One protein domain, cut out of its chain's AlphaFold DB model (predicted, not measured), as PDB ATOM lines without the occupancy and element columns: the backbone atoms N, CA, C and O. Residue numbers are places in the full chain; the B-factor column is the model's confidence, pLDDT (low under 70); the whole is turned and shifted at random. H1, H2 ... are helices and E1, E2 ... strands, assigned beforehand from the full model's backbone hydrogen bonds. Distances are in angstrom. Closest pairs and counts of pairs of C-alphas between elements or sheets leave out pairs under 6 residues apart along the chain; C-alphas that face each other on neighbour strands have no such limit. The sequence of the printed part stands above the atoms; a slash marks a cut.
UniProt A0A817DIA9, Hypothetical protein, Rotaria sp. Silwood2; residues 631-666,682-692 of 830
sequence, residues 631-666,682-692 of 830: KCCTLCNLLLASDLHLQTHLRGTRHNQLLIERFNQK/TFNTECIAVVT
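AT A GLANCE: This is residues 631 to 666 and 682 to 692 of the 830 residues of the protein "Hypothetical protein" of Rotaria sp. Silwood2 (UniProt A0A817DIA9). A small three-stranded sheet has H1 over one face, running along its strands, while H2 continues from H1 round a wide corner and reaches away past the sheet. Short H3 sits inside that corner, close to both helices, and leads into E3. The printed part has 47 residues, with three named helices and three named strands in the order E1, E2, H1, H2, H3, E3; the sheet order is E2, E1, E3, antiparallel, and the class is mixed. It is compact, with a radius of gyration of the C-alphas of 10.3 A and spans of 29 by 21 by 17 A.

IN THESE COORDINATES: E1, residues 631 to 633, begins at C-alpha 631 (39.605, 34.821, 8.488). E2 is residues 638 to 640. H1, residues 643 to 650, is 10.5 A long, and H2, residues 653 to 666, is 20.3 A long, ending at C-alpha 666 (44.671, 24.094, -12.620). H3 is residues 682 to 686. E3, residues 688 to 690, ends at C-alpha 690 (41.230, 38.251, 5.778).

HOW THE PARTS SIT: E1 and E2 form a hairpin, with N 633 and O 638 at 2.9 A. E3 is antiparallel to E1, with N 632 and O 689 at 2.8 A. H1 is on the sheet at a height of 9.1 A, over E1 and, only just, E2, on which 3 of its C-alphas fall. H1 and H2 are close but not clearly touching, the closest C-alphas being those of His 649 and His 655, 6.9 A apart, at a steep tilt of 63 degrees, the same way. H3 is close to but not clearly touching H2, the closest C-alphas being those of Leu 659 and Phe 683, 7.5 A apart. In H1, H2 and H3 every O i to N i+4 pair is within hydrogen-bond range.

THE WHOLE: Residues 667 to 681 are not printed, and C-alphas 666 and 682 are 13.6 A apart across the cut. The links printed whole are tight. Mean pLDDT of the printed part is 72.4; 11 residues are under 70, among them 641 to 643 and 690 to 692.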
ATOM      1  N   LYS A 631      39.230  35.475   9.750       72.56
ATOM      2  CA  LYS A 631      39.605  34.821   8.488       72.56
ATOM      3  C   LYS A 631      38.359  34.202   7.837       72.56
ATOM      4  O   LYS A 631      37.451  33.774   8.549       72.56
ATOM      5  N   CYS A 632      38.306  34.102   6.514       75.69
ATOM      6  CA  CYS A 632      37.297  33.320   5.791       75.69
ATOM      7  C   CYS A 632      37.961  32.331   4.822       75.69
ATOM      8  O   CYS A 632      39.110  32.515   4.430       75.69
ATOM      9  N   CYS A 633      37.228  31.291   4.426       80.31
ATOM     10  CA  CYS A 633      37.606  30.412   3.321       80.31
ATOM     11  C   CYS A 633      36.891  30.849   2.036       80.31
ATOM     12  O   CYS A 633      35.659  30.820   1.976       80.31
ATOM     13  N   THR A 634      37.655  31.200   0.999       73.81
ATOM     14  CA  THR A 634      37.133  31.688  -0.293       73.81
ATOM     15  C   THR A 634      36.631  30.573  -1.217       73.81
ATOM     16  O   THR A 634      35.863  30.848  -2.134       73.81
ATOM     17  N   LEU A 635      36.986  29.304  -0.963       74.44
ATOM     18  CA  LEU A 635      36.402  28.153  -1.677       74.44
ATOM     19  C   LEU A 635      34.995  27.818  -1.185       74.44
ATOM     20  O   LEU A 635      34.111  27.489  -1.971       74.44
ATOM     21  N   CYS A 636      34.798  27.880   0.131       73.69
ATOM     22  CA  CYS A 636      33.537  27.509   0.766       73.69
ATOM     23  C   CYS A 636      32.627  28.711   1.066       73.69
ATOM     24  O   CYS A 636      31.496  28.494   1.499       73.69
ATOM     25  N   ASN A 637      33.108  29.944   0.857       69.75
ATOM     26  CA  ASN A 637      32.470  31.198   1.276       69.75
ATOM     27  C   ASN A 637      31.990  31.147   2.738       69.75
ATOM     28  O   ASN A 637      30.841  31.457   3.052       69.75
ATOM     29  N   LEU A 638      32.884  30.708   3.631       73.38
ATOM     30  CA  LEU A 638      32.595  30.487   5.049       73.38
ATOM     31  C   LEU A 638      33.499  31.351   5.934       73.38
ATOM     32  O   LEU A 638      34.725  31.276   5.840       73.38
ATOM     33  N   LEU A 639      32.895  32.144   6.821       70.44
ATOM     34  CA  LEU A 639      33.605  32.920   7.838       70.44
ATOM     35  C   LEU A 639      34.036  32.015   9.002       70.44
ATOM     36  O   LEU A 639      33.238  31.233   9.518       70.44
ATOM     37  N   LEU A 640      35.288  32.141   9.442       74.12
ATOM     38  CA  LEU A 640      35.897  31.277  10.450       74.12
ATOM     39  C   LEU A 640      36.105  32.071  11.744       74.12
ATOM     40  O   LEU A 640      36.940  32.970  11.830       74.12
ATOM     41  N   ALA A 641      35.302  31.749  12.762       58.16
ATOM     42  CA  ALA A 641      35.235  32.515  14.009       58.16
ATOM     43  C   ALA A 641      36.427  32.289  14.964       58.16
ATOM     44  O   ALA A 641      36.601  33.059  15.904       58.16
ATOM     45  N   SER A 642      37.225  31.238  14.747       67.81
ATOM     46  CA  SER A 642      38.440  30.927  15.510       67.81
ATOM     47  C   SER A 642      39.361  29.991  14.719       67.81
ATOM     48  O   SER A 642      38.903  29.281  13.821       67.81
ATOM     49  N   ASP A 643      40.645  29.921  15.078       68.19
ATOM     50  CA  ASP A 643      41.594  29.009  14.418       68.19
ATOM     51  C   ASP A 643      41.287  27.518  14.670       68.19
ATOM     52  O   ASP A 643      41.636  26.662  13.858       68.19
ATOM     53  N   LEU A 644      40.527  27.194  15.726       72.25
ATOM     54  CA  LEU A 644      39.967  25.851  15.911       72.25
ATOM     55  C   LEU A 644      38.896  25.531  14.850       72.25
ATOM     56  O   LEU A 644      38.898  24.433  14.297       72.25
ATOM     57  N   HIS A 645      38.022  26.491  14.516       70.94
ATOM     58  CA  HIS A 645      37.076  26.337  13.403       70.94
ATOM     59  C   HIS A 645      37.788  26.247  12.050       70.94
ATOM     60  O   HIS A 645      37.345  25.499  11.185       70.94
ATOM     61  N   LEU A 646      38.904  26.961  11.862       78.19
ATOM     62  CA  LEU A 646      39.747  26.798  10.677       78.19
ATOM     63  C   LEU A 646      40.254  25.351  10.564       78.19
ATOM     64  O   LEU A 646      40.034  24.715   9.537       78.19
ATOM     65  N   GLN A 647      40.848  24.787  11.621       70.00
ATOM     66  CA  GLN A 647      41.349  23.406  11.584       70.00
ATOM     67  C   GLN A 647      40.250  22.357  11.334       70.00
ATOM     68  O   GLN A 647      40.498  21.387  10.614       70.00
ATOM     69  N   THR A 648      39.037  22.534  11.871       75.06
ATOM     70  CA  THR A 648      37.913  21.627  11.564       75.06
ATOM     71  C   THR A 648      37.364  21.832  10.152       75.06
ATOM     72  O   THR A 648      36.979  20.858   9.507       75.06
ATOM     73  N   HIS A 649      37.380  23.062   9.631       82.19
ATOM     74  CA  HIS A 649      36.919  23.378   8.281       82.19
ATOM     75  C   HIS A 649      37.838  22.812   7.189       82.19
ATOM     76  O   HIS A 649      37.346  22.141   6.282       82.19
ATOM     77  N   LEU A 650      39.159  23.002   7.309       74.69
ATOM     78  CA  LEU A 650      40.136  22.470   6.344       74.69
ATOM     79  C   LEU A 650      40.128  20.931   6.298       74.69
ATOM     80  O   LEU A 650      40.421  20.336   5.266       74.69
ATOM     81  N   ARG A 651      39.741  20.270   7.399       74.69
ATOM     82  CA  ARG A 651      39.549  18.809   7.481       74.69
ATOM     83  C   ARG A 651      38.144  18.344   7.060       74.69
ATOM     84  O   ARG A 651      37.870  17.148   7.064       74.69
ATOM     85  N   GLY A 652      37.248  19.261   6.695       76.62
ATOM     86  CA  GLY A 652      35.882  18.949   6.278       76.62
ATOM     87  C   GLY A 652      35.821  18.319   4.883       76.62
ATOM     88  O   GLY A 652      36.479  18.781   3.950       76.62
ATOM     89  N   THR A 653      34.980  17.297   4.710       73.31
ATOM     90  CA  THR A 653      34.824  16.561   3.437       73.31
ATOM     91  C   THR A 653      34.457  17.475   2.265       73.31
ATOM     92  O   THR A 653      35.103  17.424   1.223       73.31
ATOM     93  N   ARG A 654      33.486  18.378   2.460       75.69
ATOM     94  CA  ARG A 654      33.037  19.347   1.444       75.69
ATOM     95  C   ARG A 654      34.132  20.327   1.005       75.69
ATOM     96  O   ARG A 654      34.184  20.684  -0.167       75.69
ATOM     97  N   HIS A 655      34.988  20.769   1.928       81.62
ATOM     98  CA  HIS A 655      36.101  21.670   1.605       81.62
ATOM     99  C   HIS A 655      37.153  20.941   0.767       81.62
ATOM    100  O   HIS A 655      37.540  21.426  -0.291       81.62
ATOM    101  N   ASN A 656      37.527  19.726   1.177       75.88
ATOM    102  CA  ASN A 656      38.480  18.900   0.436       75.88
ATOM    103  C   ASN A 656      37.968  18.518  -0.963       75.88
ATOM    104  O   ASN A 656      38.749  18.541  -1.906       75.88
ATOM    105  N   GLN A 657      36.668  18.248  -1.135       76.44
ATOM    106  CA  GLN A 657      36.069  18.007  -2.458       76.44
ATOM    107  C   GLN A 657      36.254  19.207  -3.403       76.44
ATOM    108  O   GLN A 657      36.842  19.051  -4.471       76.44
ATOM    109  N   LEU A 658      35.840  20.409  -2.986       77.19
ATOM    110  CA  LEU A 658      35.967  21.631  -3.797       77.19
ATOM    111  C   LEU A 658      37.434  22.014  -4.070       77.19
ATOM    112  O   LEU A 658      37.759  22.547  -5.132       77.19
ATOM    113  N   LEU A 659      38.334  21.732  -3.126       76.88
ATOM    114  CA  LEU A 659      39.766  21.993  -3.275       76.88
ATOM    115  C   LEU A 659      40.422  20.998  -4.250       76.88
ATOM    116  O   LEU A 659      41.210  21.418  -5.096       76.88
ATOM    117  N   ILE A 660      40.040  19.715  -4.219       74.62
ATOM    118  CA  ILE A 660      40.455  18.711  -5.214       74.62
ATOM    119  C   ILE A 660      39.912  19.064  -6.608       74.62
ATOM    120  O   ILE A 660      40.644  18.939  -7.590       74.62
ATOM    121  N   GLU A 661      38.672  19.545  -6.727       74.94
ATOM    122  CA  GLU A 661      38.127  20.030  -8.005       74.94
ATOM    123  C   GLU A 661      38.942  21.211  -8.554       74.94
ATOM    124  O   GLU A 661      39.371  21.174  -9.708       74.94
ATOM    125  N   ARG A 662      39.248  22.214  -7.722       74.12
ATOM    126  CA  ARG A 662      40.062  23.379  -8.116       74.12
ATOM    127  C   ARG A 662      41.519  23.025  -8.438       74.12
ATOM    128  O   ARG A 662      42.101  23.630  -9.334       74.12
ATOM    129  N   PHE A 663      42.101  22.041  -7.749       72.12
ATOM    130  CA  PHE A 663      43.424  21.499  -8.074       72.12
ATOM    131  C   PHE A 663      43.420  20.848  -9.464       72.12
ATOM    132  O   PHE A 663      44.256  21.176 -10.301       72.12
ATOM    133  N   ASN A 664      42.427  20.000  -9.758       70.00
ATOM    134  CA  ASN A 664      42.287  19.385 -11.079       70.00
ATOM    135  C   ASN A 664      41.993  20.413 -12.191       70.00
ATOM    136  O   ASN A 664      42.453  20.220 -13.309       70.00
ATOM    137  N   GLN A 665      41.303  21.520 -11.895       68.50
ATOM    138  CA  GLN A 665      41.075  22.616 -12.854       68.50
ATOM    139  C   GLN A 665      42.342  23.420 -13.207       68.50
ATOM    140  O   GLN A 665      42.398  23.979 -14.296       68.50
ATOM    141  N   LYS A 666      43.355  23.480 -12.326       63.88
ATOM    142  CA  LYS A 666      44.671  24.094 -12.620       63.88
ATOM    143  C   LYS A 666      45.634  23.135 -13.358       63.88
ATOM    144  O   LYS A 666      46.692  23.577 -13.793       63.88
ATOM    145  N   THR A 682      49.482  23.934   0.680       75.00
ATOM    146  CA  THR A 682      49.726  25.204  -0.030       75.00
ATOM    147  C   THR A 682      48.439  25.781  -0.630       75.00
ATOM    148  O   THR A 682      48.153  26.967  -0.486       75.00
ATOM    149  N   PHE A 683      47.588  24.945  -1.233       69.44
ATOM    150  CA  PHE A 683      46.268  25.402  -1.689       69.44
ATOM    151  C   PHE A 683      45.349  25.790  -0.525       69.44
ATOM    152  O   PHE A 683      44.577  26.741  -0.646       69.44
ATOM    153  N   ASN A 684      45.429  25.097   0.616       74.12
ATOM    154  CA  ASN A 684      44.681  25.485   1.812       74.12
ATOM    155  C   ASN A 684      45.072  26.889   2.305       74.12
ATOM    156  O   ASN A 684      44.186  27.615   2.746       74.12
ATOM    157  N   THR A 685      46.341  27.305   2.195       73.44
ATOM    158  CA  THR A 685      46.764  28.672   2.550       73.44
ATOM    159  C   THR A 685      46.416  29.721   1.487       73.44
ATOM    160  O   THR A 685      45.988  30.805   1.879       73.44
ATOM    161  N   GLU A 686      46.470  29.414   0.179       72.44
ATOM    162  CA  GLU A 686      45.951  30.309  -0.889       72.44
ATOM    163  C   GLU A 686      44.473  30.698  -0.672       72.44
ATOM    164  O   GLU A 686      44.018  31.758  -1.103       72.44
ATOM    165  N   CYS A 687      43.697  29.820  -0.032       66.88
ATOM    166  CA  CYS A 687      42.241  29.920   0.043       66.88
ATOM    167  C   CYS A 687      41.702  30.611   1.309       66.88
ATOM    168  O   CYS A 687      40.484  30.646   1.508       66.88
ATOM    169  N   ILE A 688      42.577  31.151   2.165       74.12
ATOM    170  CA  ILE A 688      42.196  31.825   3.413       74.12
ATOM    171  C   ILE A 688      42.398  33.335   3.259       74.12
ATOM    172  O   ILE A 688      43.524  33.824   3.279       74.12
ATOM    173  N   ALA A 689      41.301  34.087   3.150       70.75
ATOM    174  CA  ALA A 689      41.337  35.547   3.066       70.75
ATOM    175  C   ALA A 689      41.033  36.197   4.425       70.75
ATOM    176  O   ALA A 689      40.218  35.701   5.205       70.75
ATOM    177  N   VAL A 690      41.655  37.346   4.699       63.97
ATOM    178  CA  VAL A 690      41.230  38.251   5.778       63.97
ATOM    179  C   VAL A 690      40.172  39.186   5.197       63.97
ATOM    180  O   VAL A 690      40.405  39.800   4.160       63.97
ATOM    181  N   VAL A 691      39.006  39.271   5.839       60.59
ATOM    182  CA  VAL A 691      37.847  40.024   5.328       60.59
ATOM    183  C   VAL A 691      37.476  41.129   6.311       60.59
ATOM    184  O   VAL A 691      37.428  40.901   7.521       60.59
ATOM    185  N   THR A 692      37.218  42.329   5.794       61.75
ATOM    186  CA  THR A 692      36.772  43.480   6.587       61.75
ATOM    187  C   THR A 692      35.291  43.347   6.963       61.75
ATOM    188  O   THR A 692      34.527  42.601   6.349       61.75
TER     189      THR A 692